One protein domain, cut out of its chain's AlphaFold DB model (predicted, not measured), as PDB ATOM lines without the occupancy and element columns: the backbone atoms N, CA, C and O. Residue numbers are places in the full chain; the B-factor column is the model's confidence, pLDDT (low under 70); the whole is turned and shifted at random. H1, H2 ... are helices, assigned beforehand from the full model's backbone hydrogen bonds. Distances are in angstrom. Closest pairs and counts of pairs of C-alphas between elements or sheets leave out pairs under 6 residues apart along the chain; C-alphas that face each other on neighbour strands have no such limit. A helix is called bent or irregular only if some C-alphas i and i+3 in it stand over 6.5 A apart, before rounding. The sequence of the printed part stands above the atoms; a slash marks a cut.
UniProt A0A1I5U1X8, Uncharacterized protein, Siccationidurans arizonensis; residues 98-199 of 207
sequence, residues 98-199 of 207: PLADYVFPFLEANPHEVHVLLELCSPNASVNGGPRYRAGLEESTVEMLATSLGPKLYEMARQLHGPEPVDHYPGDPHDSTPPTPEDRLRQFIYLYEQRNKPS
ATOM      1  N   PRO A  98     119.145  87.787  86.097       90.12
ATOM      2  CA  PRO A  98     118.516  88.483  84.974       90.12
ATOM      3  C   PRO A  98     117.650  89.670  85.420       90.12
ATOM      4  O   PRO A  98     117.002  89.620  86.464       90.12
ATOM      5  N   LEU A  99     117.585  90.731  84.608       92.69
ATOM      6  CA  LEU A  99     116.729  91.891  84.899       92.69
ATOM      7  C   LEU A  99     115.250  91.492  85.010       92.69
ATOM      8  O   LEU A  99     114.553  91.958  85.908       92.69
ATOM      9  N   ALA A 100     114.789  90.623  84.107       93.75
ATOM     10  CA  ALA A 100     113.435  90.077  84.099       93.75
ATOM     11  C   ALA A 100     113.026  89.536  85.477       93.75
ATOM     12  O   ALA A 100     111.971  89.899  85.997       93.75
ATOM     13  N   ASP A 101     113.904  88.757  86.109       93.44
ATOM     14  CA  ASP A 101     113.638  88.148  87.411       93.44
ATOM     15  C   ASP A 101     113.489  89.187  88.519       93.44
ATOM     16  O   ASP A 101     112.838  88.912  89.522       93.44
ATOM     17  N   TYR A 102     114.115  90.358  88.389       94.06
ATOM     18  CA  TYR A 102     113.937  91.470  89.322       94.06
ATOM     19  C   TYR A 102     112.644  92.247  89.059       94.06
ATOM     20  O   TYR A 102     111.940  92.569  90.009       94.06
ATOM     21  N   VAL A 103     112.331  92.543  87.796       95.69
ATOM     22  CA  VAL A 103     111.217  93.429  87.417       95.69
ATOM     23  C   VAL A 103     109.858  92.734  87.518       95.69
ATOM     24  O   VAL A 103     108.917  93.314  88.057       95.69
ATOM     25  N   PHE A 104     109.733  91.500  87.022       97.06
ATOM     26  CA  PHE A 104     108.425  90.849  86.900       97.06
ATOM     27  C   PHE A 104     107.687  90.600  88.216       97.06
ATOM     28  O   PHE A 104     106.479  90.809  88.208       97.06
ATOM     29  N   PRO A 105     108.331  90.251  89.345       96.81
ATOM     30  CA  PRO A 105     107.613  90.118  90.613       96.81
ATOM     31  C   PRO A 105     106.848  91.386  91.026       96.81
ATOM     32  O   PRO A 105     105.782  91.289  91.629       96.81
ATOM     33  N   PHE A 106     107.363  92.576  90.692       97.44
ATOM     34  CA  PHE A 106     106.678  93.842  90.970       97.44
ATOM     35  C   PHE A 106     105.524  94.089  89.998       97.44
ATOM     36  O   PHE A 106     104.419  94.408  90.428       97.44
ATOM     37  N   LEU A 107     105.751  93.865  88.699       97.12
ATOM     38  CA  LEU A 107     104.704  94.015  87.688       97.12
ATOM     39  C   LEU A 107     103.560  93.012  87.891       97.12
ATOM     40  O   LEU A 107     102.408  93.345  87.650       97.12
ATOM     41  N   GLU A 108     103.841  91.788  88.331       97.12
ATOM     42  CA  GLU A 108     102.808  90.786  88.625       97.12
ATOM     43  C   GLU A 108     101.951  91.185  89.827       97.12
ATOM     44  O   GLU A 108     100.741  90.965  89.820       97.12
ATOM     45  N   ALA A 109     102.565  91.798  90.844       97.06
ATOM     46  CA  ALA A 109     101.839  92.335  91.985       97.06
ATOM     47  C   ALA A 109     100.987  93.556  91.595       97.06
ATOM     48  O   ALA A 109      99.867  93.692  92.082       97.06
ATOM     49  N   ASN A 110     101.497  94.408  90.698       96.94
ATOM     50  CA  ASN A 110     100.843  95.636  90.246       96.94
ATOM     51  C   ASN A 110     100.945  95.812  88.714       96.94
ATOM     52  O   ASN A 110     101.772  96.595  88.237       96.94
ATOM     53  N   PRO A 111     100.075  95.167  87.913       96.56
ATOM     54  CA  PRO A 111     100.190  95.186  86.449       96.56
ATOM     55  C   PRO A 111     100.181  96.585  85.824       96.56
ATOM     56  O   PRO A 111     100.915  96.841  84.874       96.56
ATOM     57  N   HIS A 112      99.433  97.536  86.389       95.94
ATOM     58  CA  HIS A 112      99.377  98.915  85.888       95.94
ATOM     59  C   HIS A 112     100.733  99.648  85.908       95.94
ATOM     60  O   HIS A 112     100.906 100.633  85.187       95.94
ATOM     61  N   GLU A 113     101.720  99.165  86.667       96.19
ATOM     62  CA  GLU A 113     103.081  99.715  86.663       96.19
ATOM     63  C   GLU A 113     103.803  99.532  85.318       96.19
ATOM     64  O   GLU A 113     104.793 100.219  85.063       96.19
ATOM     65  N   VAL A 114     103.280  98.698  84.405       96.88
ATOM     66  CA  VAL A 114     103.749  98.639  83.010       96.88
ATOM     67  C   VAL A 114     103.722 100.027  82.365       96.88
ATOM     68  O   VAL A 114     104.689 100.400  81.704       96.88
ATOM     69  N   HIS A 115     102.687 100.843  82.603       95.94
ATOM     70  CA  HIS A 115     102.634 102.204  82.056       95.94
ATOM     71  C   HIS A 115     103.779 103.083  82.572       95.94
ATOM     72  O   HIS A 115     104.384 103.825  81.797       95.94
ATOM     73  N   VAL A 116     104.104 102.967  83.863       95.12
ATOM     74  CA  VAL A 116     105.205 103.705  84.499       95.12
ATOM     75  C   VAL A 116     106.540 103.275  83.895       95.12
ATOM     76  O   VAL A 116     107.366 104.114  83.538       95.12
ATOM     77  N   LEU A 117     106.744 101.967  83.725       95.25
ATOM     78  CA  LEU A 117     107.951 101.424  83.111       95.25
ATOM     79  C   LEU A 117     108.142 101.939  81.675       95.25
ATOM     80  O   LEU A 117     109.236 102.394  81.332       95.25
ATOM     81  N   LEU A 118     107.085 101.897  80.856       95.06
ATOM     82  CA  LEU A 118     107.119 102.386  79.476       95.06
ATOM     83  C   LEU A 118     107.414 103.891  79.424       95.06
ATOM     84  O   LEU A 118     108.309 104.311  78.696       95.06
ATOM     85  N   GLU A 119     106.738 104.697  80.244       93.69
ATOM     86  CA  GLU A 119     106.957 106.147  80.302       93.69
ATOM     87  C   GLU A 119     108.394 106.521  80.690       93.69
ATOM     88  O   GLU A 119     108.984 107.437  80.113       93.69
ATOM     89  N   LEU A 120     108.991 105.816  81.650       92.88
ATOM     90  CA  LEU A 120     110.351 106.118  82.103       92.88
ATOM     91  C   LEU A 120     111.422 105.713  81.095       92.88
ATOM     92  O   LEU A 120     112.506 106.313  81.079       92.88
ATOM     93  N   CYS A 121     111.123 104.714  80.267       92.38
ATOM     94  CA  CYS A 121     111.970 104.329  79.151       92.38
ATOM     95  C   CYS A 121     111.752 105.173  77.892       92.38
ATOM     96  O   CYS A 121     112.633 105.175  77.035       92.38
ATOM     97  N   SER A 122     110.673 105.956  77.811       90.38
ATOM     98  CA  SER A 122     110.493 106.920  76.730       90.38
ATOM     99  C   SER A 122     111.571 108.018  76.729       90.38
ATOM    100  O   SER A 122     111.982 108.511  77.796       90.38
ATOM    101  N   PRO A 123     111.994 108.471  75.536       87.00
ATOM    102  CA  PRO A 123     112.910 109.592  75.388       87.00
ATOM    103  C   PRO A 123     112.310 110.893  75.941       87.00
ATOM    104  O   PRO A 123     111.095 111.104  75.973       87.00
ATOM    105  N   ASN A 124     113.196 111.789  76.379       87.00
ATOM    106  CA  ASN A 124     112.819 113.149  76.750       87.00
ATOM    107  C   ASN A 124     112.768 114.022  75.494       87.00
ATOM    108  O   ASN A 124     113.780 114.152  74.805       87.00
ATOM    109  N   ALA A 125     111.636 114.673  75.252       85.50
ATOM    110  CA  ALA A 125     111.446 115.624  74.167       85.50
ATOM    111  C   ALA A 125     111.180 117.037  74.696       85.50
ATOM    112  O   ALA A 125     110.828 117.246  75.858       85.50
ATOM    113  N   SER A 126     111.396 118.015  73.822       84.44
ATOM    114  CA  SER A 126     111.118 119.430  74.044       84.44
ATOM    115  C   SER A 126     110.896 120.070  72.683       84.44
ATOM    116  O   SER A 126     111.822 120.133  71.878       84.44
ATOM    117  N   VAL A 127     109.695 120.579  72.431       80.88
ATOM    118  CA  VAL A 127     109.356 121.229  71.160       80.88
ATOM    119  C   VAL A 127     109.467 122.743  71.324       80.88
ATOM    120  O   VAL A 127     108.975 123.297  72.304       80.88
ATOM    121  N   ASN A 128     110.146 123.418  70.390       81.62
ATOM    122  CA  ASN A 128     110.269 124.884  70.328       81.62
ATOM    123  C   ASN A 128     110.734 125.564  71.635       81.62
ATOM    124  O   ASN A 128     110.288 126.659  71.968       81.62
ATOM    125  N   GLY A 129     111.624 124.915  72.394       80.88
ATOM    126  CA  GLY A 129     112.122 125.443  73.673       80.88
ATOM    127  C   GLY A 129     111.107 125.413  74.823       80.88
ATOM    128  O   GLY A 129     111.348 126.037  75.855       80.88
ATOM    129  N   GLY A 130     109.986 124.704  74.656       83.19
ATOM    130  CA  GLY A 130     108.992 124.483  75.703       83.19
ATOM    131  C   GLY A 130     109.464 123.542  76.825       83.19
ATOM    132  O   GLY A 130     110.608 123.083  76.835       83.19
ATOM    133  N   PRO A 131     108.587 123.242  77.798       86.50
ATOM    134  CA  PRO A 131     108.884 122.293  78.865       86.50
ATOM    135  C   PRO A 131     109.249 120.906  78.325       86.50
ATOM    136  O   PRO A 131     108.705 120.448  77.320       86.50
ATOM    137  N   ARG A 132     110.154 120.218  79.026       85.94
ATOM    138  CA  ARG A 132     110.513 118.834  78.696       85.94
ATOM    139  C   ARG A 132     109.399 117.874  79.100       85.94
ATOM    140  O   ARG A 132     108.838 118.017  80.184       85.94
ATOM    141  N   TYR A 133     109.147 116.865  78.275       86.94
ATOM    142  CA  TYR A 133     108.192 115.790  78.549       86.94
ATOM    143  C   TYR A 133     108.703 114.437  78.040       86.94
ATOM    144  O   TYR A 133     109.664 114.370  77.272       86.94
ATOM    145  N   ARG A 134     108.056 113.351  78.476       87.94
ATOM    146  CA  ARG A 134     108.300 111.991  77.978       87.94
ATOM    147  C   ARG A 134     107.504 111.763  76.701       87.94
ATOM    148  O   ARG A 134     106.272 111.741  76.750       87.94
ATOM    149  N   ALA A 135     108.200 111.616  75.580       87.88
ATOM    150  CA  ALA A 135     107.579 111.410  74.277       87.88
ATOM    151  C   ALA A 135     107.037 109.976  74.111       87.88
ATOM    152  O   ALA A 135     106.983 109.187  75.066       87.88
ATOM    153  N   GLY A 136     106.601 109.656  72.894       87.75
ATOM    154  CA  GLY A 136     106.283 108.288  72.498       87.75
ATOM    155  C   GLY A 136     107.515 107.380  72.541       87.75
ATOM    156  O   GLY A 136     108.652 107.842  72.629       87.75
ATOM    157  N   LEU A 137     107.277 106.076  72.504       89.62
ATOM    158  CA  LEU A 137     108.310 105.055  72.402       89.62
ATOM    159  C   LEU A 137     108.914 105.026  70.995       89.62
ATOM    160  O   LEU A 137     108.215 105.125  69.995       89.62
ATOM    161  N   GLU A 138     110.220 104.828  70.919       89.31
ATOM    162  CA  GLU A 138     110.916 104.582  69.655       89.31
ATOM    163  C   GLU A 138     111.124 103.076  69.445       89.31
ATOM    164  O   GLU A 138     111.175 102.313  70.413       89.31
ATOM    165  N   GLU A 139     111.337 102.643  68.200       89.44
ATOM    166  CA  GLU A 139     111.695 101.250  67.877       89.44
ATOM    167  C   GLU A 139     112.892 100.755  68.700       89.44
ATOM    168  O   GLU A 139     112.860  99.662  69.266       89.44
ATOM    169  N   SER A 140     113.908 101.610  68.855       90.06
ATOM    170  CA  SER A 140     115.099 101.354  69.672       90.06
ATOM    171  C   SER A 140     114.753 101.064  71.138       90.06
ATOM    172  O   SER A 140     115.381 100.227  71.790       90.06
ATOM    173  N   THR A 141     113.721 101.731  71.663       91.06
ATOM    174  CA  THR A 141     113.254 101.550  73.038       91.06
ATOM    175  C   THR A 141     112.533 100.216  73.186       91.06
ATOM    176  O   THR A 141     112.749  99.496  74.160       91.06
ATOM    177  N   VAL A 142     111.717  99.846  72.199       92.75
ATOM    178  CA  VAL A 142     111.008  98.562  72.193       92.75
ATOM    179  C   VAL A 142     111.975  97.391  72.038       92.75
ATOM    180  O   VAL A 142     111.867  96.412  72.774       92.75
ATOM    181  N   GLU A 143     112.966  97.497  71.155       92.19
ATOM    182  CA  GLU A 143     114.012  96.483  70.997       92.19
ATOM    183  C   GLU A 143     114.808  96.273  72.292       92.19
ATOM    184  O   GLU A 143     115.058  95.138  72.720       92.19
ATOM    185  N   MET A 144     115.177  97.376  72.941       92.38
ATOM    186  CA  MET A 144     115.862  97.384  74.227       92.38
ATOM    187  C   MET A 144     115.060  96.642  75.307       92.38
ATOM    188  O   MET A 144     115.606  95.774  76.002       92.38
ATOM    189  N   LEU A 145     113.767  96.949  75.430       93.38
ATOM    190  CA  LEU A 145     112.860  96.298  76.374       93.38
ATOM    191  C   LEU A 145     112.677  94.812  76.042       93.38
ATOM    192  O   LEU A 145     112.808  93.976  76.934       93.38
ATOM    193  N   ALA A 146     112.478  94.470  74.767       92.00
ATOM    194  CA  ALA A 146     112.329  93.088  74.312       92.00
ATOM    195  C   ALA A 146     113.575  92.244  74.614       92.00
ATOM    196  O   ALA A 146     113.464  91.107  75.059       92.00
ATOM    197  N   THR A 147     114.770  92.812  74.446       90.56
ATOM    198  CA  THR A 147     116.032  92.119  74.748       90.56
ATOM    199  C   THR A 147     116.230  91.911  76.252       90.56
ATOM    200  O   THR A 147     116.825  90.921  76.669       90.56
ATOM    201  N   SER A 148     115.753  92.841  77.081       90.19
ATOM    202  CA  SER A 148     116.038  92.839  78.525       90.19
ATOM    203  C   SER A 148     114.991  92.103  79.356       90.19
ATOM    204  O   SER A 148     115.323  91.528  80.392       90.19
ATOM    205  N   LEU A 149     113.730  92.161  78.930       93.12
ATOM    206  CA  LEU A 149     112.572  91.637  79.658       93.12
ATOM    207  C   LEU A 149     111.851  90.524  78.887       93.12
ATOM    208  O   LEU A 149     111.033  89.812  79.463       93.12
ATOM    209  N   GLY A 150     112.179  90.324  77.608       89.38
ATOM    210  CA  GLY A 150     111.603  89.257  76.796       89.38
ATOM    211  C   GLY A 150     110.124  89.478  76.437       89.38
ATOM    212  O   GLY A 150     109.574  90.562  76.653       89.38
ATOM    213  N   PRO A 151     109.460  88.440  75.893       94.38
ATOM    214  CA  PRO A 151     108.076  88.525  75.415       94.38
ATOM    215  C   PRO A 151     107.049  88.737  76.531       94.38
ATOM    216  O   PRO A 151     105.962  89.249  76.281       94.38
ATOM    217  N   LYS A 152     107.391  88.412  77.778       96.25
ATOM    218  CA  LYS A 152     106.469  88.514  78.910       96.25
ATOM    219  C   LYS A 152     105.995  89.950  79.168       96.25
ATOM    220  O   LYS A 152     104.842  90.150  79.534       96.25
ATOM    221  N   LEU A 153     106.830  90.966  78.921       96.56
ATOM    222  CA  LEU A 153     106.383  92.363  79.027       96.56
ATOM    223  C   LEU A 153     105.293  92.685  77.990       96.56
ATOM    224  O   LEU A 153     104.336  93.388  78.305       96.56
ATOM    225  N   TYR A 154     105.421  92.149  76.774       95.81
ATOM    226  CA  TYR A 154     104.401  92.269  75.731       95.81
ATOM    227  C   TYR A 154     103.096  91.573  76.129       95.81
ATOM    228  O   TYR A 154     102.025  92.159  75.981       95.81
ATOM    229  N   GLU A 155     103.167  90.373  76.702       96.19
ATOM    230  CA  GLU A 155     101.982  89.653  77.183       96.19
ATOM    231  C   GLU A 155     101.230  90.444  78.261       96.19
ATOM    232  O   GLU A 155     100.010  90.579  78.188       96.19
ATOM    233  N   MET A 156     101.946  91.035  79.223       97.50
ATOM    234  CA  MET A 156     101.341  91.892  80.250       97.50
ATOM    235  C   MET A 156     100.730  93.161  79.651       97.50
ATOM    236  O   MET A 156      99.625  93.548  80.024       97.50
ATOM    237  N   ALA A 157     101.411  93.787  78.686       96.25
ATOM    238  CA  ALA A 157     100.870  94.941  77.979       96.25
ATOM    239  C   ALA A 157      99.572  94.595  77.230       96.25
ATOM    240  O   ALA A 157      98.600  95.344  77.304       96.25
ATOM    241  N   ARG A 158      99.520  93.430  76.571       95.44
ATOM    242  CA  ARG A 158      98.314  92.918  75.908       95.44
ATOM    243  C   ARG A 158      97.177  92.634  76.884       95.44
ATOM    244  O   ARG A 158      96.034  92.951  76.576       95.44
ATOM    245  N   GLN A 159      97.473  92.085  78.060       96.00
ATOM    246  CA  GLN A 159      96.465  91.861  79.102       96.00
ATOM    247  C   GLN A 159      95.856  93.169  79.620       96.00
ATOM    248  O   GLN A 159      94.661  93.203  79.900       96.00
ATOM    249  N   LEU A 160      96.660  94.231  79.738       95.88
ATOM    250  CA  LEU A 160      96.187  95.552  80.159       95.88
ATOM    251  C   LEU A 160      95.370  96.258  79.078       95.88
ATOM    252  O   LEU A 160      94.355  96.867  79.398       95.88
ATOM    253  N   HIS A 161      95.816  96.179  77.822       94.38
ATOM    254  CA  HIS A 161      95.147  96.849  76.708       94.38
ATOM    255  C   HIS A 161      93.806  96.195  76.364       94.38
ATOM    256  O   HIS A 161      92.819  96.888  76.143       94.38
ATOM    257  N   GLY A 162      93.780  94.860  76.329       92.00
ATOM    258  CA  GLY A 162      92.648  94.088  75.836       92.00
ATOM    259  C   GLY A 162      92.924  93.381  74.501       92.00
ATOM    260  O   GLY A 162      94.023  93.468  73.934       92.00
ATOM    261  N   PRO A 163      91.939  92.604  74.020       88.31
ATOM    262  CA  PRO A 163      92.059  91.782  72.818       88.31
ATOM    263  C   PRO A 163      91.986  92.580  71.508       88.31
ATOM    264  O   PRO A 163      92.181  91.999  70.441       88.31
ATOM    265  N   GLU A 164      91.675  93.875  71.556       87.56
ATOM    266  CA  GLU A 164      91.507  94.701  70.368       87.56
ATOM    267  C   GLU A 164      92.800  94.768  69.533       87.56
ATOM    268  O   GLU A 164      93.910  94.888  70.074       87.56
ATOM    269  N   PRO A 165      92.698  94.688  68.193       85.25
ATOM    270  CA  PRO A 165      93.851  94.886  67.332       85.25
ATOM    271  C   PRO A 165      94.343  96.334  67.439       85.25
ATOM    272  O   PRO A 165      93.561  97.285  67.517       85.25
ATOM    273  N   VAL A 166      95.666  96.497  67.435       86.38
ATOM    274  CA  VAL A 166      96.311  97.808  67.384       86.38
ATOM    275  C   VAL A 166      96.879  97.964  65.983       86.38
ATOM    276  O   VAL A 166      98.022  97.611  65.724       86.38
ATOM    277  N   ASP A 167      96.056  98.456  65.061       78.81
ATOM    278  CA  ASP A 167      96.443  98.580  63.648       78.81
ATOM    279  C   ASP A 167      97.213  99.878  63.358       78.81
ATOM    280  O   ASP A 167      97.957  99.974  62.380       78.81
ATOM    281  N   HIS A 168      97.060 100.876  64.228       73.38
ATOM    282  CA  HIS A 168      97.755 102.156  64.178       73.38
ATOM    283  C   HIS A 168      97.946 102.720  65.593       73.38
ATOM    284  O   HIS A 168      97.130 102.478  66.488       73.38
ATOM    285  N   TYR A 169      98.970 103.549  65.784       69.62
ATOM    286  CA  TYR A 169      99.146 104.352  66.995       69.62
ATOM    287  C   TYR A 169      99.113 105.850  66.633       69.62
ATOM    288  O   TYR A 169      99.721 106.238  65.632       69.62
ATOM    289  N   PRO A 170      98.403 106.689  67.410       57.03
ATOM    290  CA  PRO A 170      98.430 108.134  67.240       57.03
ATOM    291  C   PRO A 170      99.709 108.718  67.850       57.03
ATOM    292  O   PRO A 170      99.864 108.749  69.066       57.03
ATOM    293  N   GLY A 171     100.607 109.218  67.010       59.03
ATOM    294  CA  GLY A 171     101.668 110.110  67.460       59.03
ATOM    295  C   GLY A 171     102.663 110.415  66.359       59.03
ATOM    296  O   GLY A 171     103.452 109.558  65.955       59.03
ATOM    297  N   ASP A 172     102.613 111.652  65.884       57.12
ATOM    298  CA  ASP A 172     103.639 112.229  65.030       57.12
ATOM    299  C   ASP A 172     104.894 112.486  65.897       57.12
ATOM    300  O   ASP A 172     104.770 113.022  67.002       57.12
ATOM    301  N   PRO A 173     106.120 112.144  65.450       53.56
ATOM    302  CA  PRO A 173     107.359 112.578  66.109       53.56
ATOM    303  C   PRO A 173     107.429 114.093  66.381       53.56
ATOM    304  O   PRO A 173     108.215 114.541  67.219       53.56
ATOM    305  N   HIS A 174     106.630 114.883  65.663       56.59
ATOM    306  CA  HIS A 174     106.502 116.329  65.788       56.59
ATOM    307  C   HIS A 174     105.357 116.787  66.704       56.59
ATOM    308  O   HIS A 174     105.200 117.996  66.912       56.59
ATOM    309  N   ASP A 175     104.583 115.867  67.286       66.69
ATOM    310  CA  ASP A 175     103.518 116.218  68.218       66.69
ATOM    311  C   ASP A 175     104.097 116.860  69.481       66.69
ATOM    312  O   ASP A 175     104.873 116.276  70.238       66.69
ATOM    313  N   SER A 176     103.668 118.096  69.729       65.25
ATOM    314  CA  SER A 176     104.042 118.877  70.914       65.25
ATOM    315  C   SER A 176     103.284 118.473  72.183       65.25
ATOM    316  O   SER A 176     103.562 119.005  73.259       65.25
ATOM    317  N   THR A 177     102.339 117.535  72.069       77.56
ATOM    318  CA  THR A 177     101.527 117.058  73.190       77.56
ATOM    319  C   THR A 177     102.110 115.754  73.739       77.56
ATOM    320  O   THR A 177     102.372 114.838  72.962       77.56
ATOM    321  N   PRO A 178     102.308 115.627  75.063       82.88
ATOM    322  CA  PRO A 178     102.732 114.368  75.663       82.88
ATOM    323  C   PRO A 178     101.691 113.262  75.417       82.88
ATOM    324  O   PRO A 178     100.509 113.498  75.680       82.88
ATOM    325  N   PRO A 179     102.098 112.060  74.970       87.25
ATOM    326  CA  PRO A 179     101.172 110.945  74.797       87.25
ATOM    327  C   PRO A 179     100.615 110.485  76.144       87.25
ATOM    328  O   PRO A 179     101.294 110.559  77.177       87.25
ATOM    329  N   THR A 180      99.382 109.981  76.135       90.31
ATOM    330  CA  THR A 180      98.782 109.407  77.341       90.31
ATOM    331  C   THR A 180      99.444 108.066  77.697       90.31
ATOM    332  O   THR A 180     100.092 107.439  76.850       90.31
ATOM    333  N   PRO A 181      99.290 107.574  78.944       92.00
ATOM    334  CA  PRO A 181      99.749 106.235  79.316       92.00
ATOM    335  C   PRO A 181      99.209 105.124  78.407       92.00
ATOM    336  O   PRO A 181      99.933 104.166  78.129       92.00
ATOM    337  N   GLU A 182      97.970 105.264  77.932       91.44
ATOM    338  CA  GLU A 182      97.330 104.300  77.036       91.44
ATOM    339  C   GLU A 182      97.889 104.391  75.614       91.44
ATOM    340  O   GLU A 182      98.171 103.364  75.000       91.44
ATOM    341  N   ASP A 183      98.158 105.599  75.107       90.69
ATOM    342  CA  ASP A 183      98.793 105.767  73.793       90.69
ATOM    343  C   ASP A 183     100.170 105.099  73.759       90.69
ATOM    344  O   ASP A 183     100.484 104.381  72.809       90.69
ATOM    345  N   ARG A 184     100.970 105.255  74.826       91.50
ATOM    346  CA  ARG A 184     102.270 104.571  74.941       91.50
ATOM    347  C   ARG A 184     102.125 103.054  75.012       91.50
ATOM    348  O   ARG A 184     102.945 102.349  74.426       91.50
ATOM    349  N   LEU A 185     101.107 102.544  75.709       94.00
ATOM    350  CA  LEU A 185     100.837 101.107  75.774       94.00
ATOM    351  C   LEU A 185     100.518 100.549  74.380       94.00
ATOM    352  O   LEU A 185     101.121  99.564  73.951       94.00
ATOM    353  N   ARG A 186      99.637 101.228  73.638       92.56
ATOM    354  CA  ARG A 186      99.286 100.878  72.254       92.56
ATOM    355  C   ARG A 186     100.496 100.960  71.332       92.56
ATOM    356  O   ARG A 186     100.719 100.050  70.539       92.56
ATOM    357  N   GLN A 187     101.320 101.997  71.475       91.56
ATOM    358  CA  GLN A 187     102.556 102.141  70.711       91.56
ATOM    359  C   GLN A 187     103.531 100.988  70.964       91.56
ATOM    360  O   GLN A 187     104.095 100.446  70.015       91.56
ATOM    361  N   PHE A 188     103.712 100.587  72.227       94.19
ATOM    362  CA  PHE A 188     104.560  99.453  72.587       94.19
ATOM    363  C   PHE A 188     104.085  98.162  71.918       94.19
ATOM    364  O   PHE A 188     104.885  97.476  71.286       94.19
ATOM    365  N   ILE A 189     102.784  97.862  72.018       94.62
ATOM    366  CA  ILE A 189     102.159  96.686  71.394       94.62
ATOM    367  C   ILE A 189     102.376  96.712  69.880       94.62
ATOM    368  O   ILE A 189     102.914  95.754  69.331       94.62
ATOM    369  N   TYR A 190     102.032  97.824  69.227       92.81
ATOM    370  CA  TYR A 190     102.171  97.985  67.781       92.81
ATOM    371  C   TYR A 190     103.611  97.742  67.316       92.81
ATOM    372  O   TYR A 190     103.859  96.888  66.468       92.81
ATOM    373  N   LEU A 191     104.576  98.460  67.897       92.12
ATOM    374  CA  LEU A 191     105.986  98.359  67.514       92.12
ATOM    375  C   LEU A 191     106.553  96.958  67.785       92.12
ATOM    376  O   LEU A 191     107.327  96.438  66.980       92.12
ATOM    377  N   TYR A 192     106.149  96.322  68.890       93.44
ATOM    378  CA  TYR A 192     106.557  94.954  69.200       93.44
ATOM    379  C   TYR A 192     106.023  93.959  68.162       93.44
ATOM    380  O   TYR A 192     106.761  93.084  67.711       93.44
ATOM    381  N   GLU A 193     104.765  94.091  67.745       92.12
ATOM    382  CA  GLU A 193     104.173  93.220  66.728       92.12
ATOM    383  C   GLU A 193     104.810  93.415  65.356       92.12
ATOM    384  O   GLU A 193     105.179  92.427  64.728       92.12
ATOM    385  N   GLN A 194     105.001  94.661  64.905       89.38
ATOM    386  CA  GLN A 194     105.647  94.939  63.615       89.38
ATOM    387  C   GLN A 194     107.053  94.336  63.545       89.38
ATOM    388  O   GLN A 194     107.404  93.724  62.541       89.38
ATOM    389  N   ARG A 195     107.824  94.417  64.637       87.06
ATOM    390  CA  ARG A 195     109.161  93.809  64.733       87.06
ATOM    391  C   ARG A 195     109.149  92.285  64.578       87.06
ATOM    392  O   ARG A 195     110.131  91.717  64.110       87.06
ATOM    393  N   ASN A 196     108.086  91.621  65.025       85.44
ATOM    394  CA  ASN A 196     107.978  90.162  65.013       85.44
ATOM    395  C   ASN A 196     107.147  89.627  63.835       85.44
ATOM    396  O   ASN A 196     106.985  88.410  63.715       85.44
ATOM    397  N   LYS A 197     106.623  90.495  62.960       83.38
ATOM    398  CA  LYS A 197     106.001  90.047  61.715       83.38
ATOM    399  C   LYS A 197     107.077  89.442  60.812       83.38
ATOM    400  O   LYS A 197     108.142  90.039  60.660       83.38
ATOM    401  N   PRO A 198     106.819  88.276  60.198       68.19
ATOM    402  CA  PRO A 198     107.712  87.756  59.179       68.19
ATOM    403  C   PRO A 198     107.797  88.782  58.049       68.19
ATOM    404  O   PRO A 198     106.772  89.190  57.496       68.19
ATOM    405  N   SER A 199     109.011  89.218  57.724       58.34
ATOM    406  CA  SER A 199     109.262  89.976  56.506       58.34
ATOM    407  C   SER A 199     108.809  89.099  55.348       58.34
ATOM    408  O   SER A 199     109.350  88.015  55.142       58.34
TER     409      SER A 199
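AT A GLANCE: This is residues 98 to 199 of the 207 residues of an uncharacterized protein of Siccationidurans arizonensis (UniProt A0A1I5U1X8). Helices H2, H3 and H4 pack on one side of the longest helix, H5, set at steep to perpendicular angles to it, while H1 lies beyond them, away from H5, and meets H3 end to end at a corner. Two long loops, within residues 122 to 138 and 162 to 180, reach out past the helices at one end of the longest axis, the first of them the farther, with Asn 128 at the opposite end from Asp 101 of H1. The printed part has 102 residues with five named helices, H1 to H5 in chain order, and no named strand; its class is all helix. It is compact, with a radius of gyration of the C-alphas of 13.8 A and spans of 40 by 31 by 23 A.

IN THESE COORDINATES: H5, residues 181 to 196, is the longest helix, 23.0 A from C-alpha 181 to C-alpha 196 at (107.978, 90.162, 65.013). H4 is residues 151 to 161, 15.4 A; H3 is residues 139 to 149, 15.2 A; H2 is residues 113 to 121. H1, residues 99 to 109, begins at C-alpha 99 (116.729, 91.891, 84.899) and is irregular, but only just: C-alphas 102 and 105 are 6.6 A apart.

HOW THE PARTS SIT: H5 is the hub. It forms a helical hairpin with H4, a steep tilt of 43 degrees, opposite ways; their closest C-alphas, Ala 157 and Leu 185, are 6.5 A apart. H5 touches H2 with residues 181 to 188 alone, about perpendicular at 75 degrees; the closest C-alphas, His 115 and Pro 181, are 5.7 A apart. It touches H3 with residues 188 to 192 alone, at 84 degrees; the closest C-alphas, Glu 139 and Leu 191, are 6.4 A apart. H1 and H3 touch only at their ends, the closest C-alphas, Ala 100 and Leu 149, being 4.8 A apart. H1 and H5 are apart. O i to N i+4 pairs are within hydrogen-bond range throughout H2, H3, H4 and H5, and in 5 of 7 in H1.

THE WHOLE: The C-alphas of Asp 101 and Asn 128, the farthest apart, are 40.7 A apart. The printed part has no cut. The links H2 to H3 and H4 to H5 are long; in the first, residues 124 to 125 pair antiparallel with residues 133 to 134. Mean pLDDT of the printed part is 88.1, with residues 169 to 176 and 198 to 199 under 70.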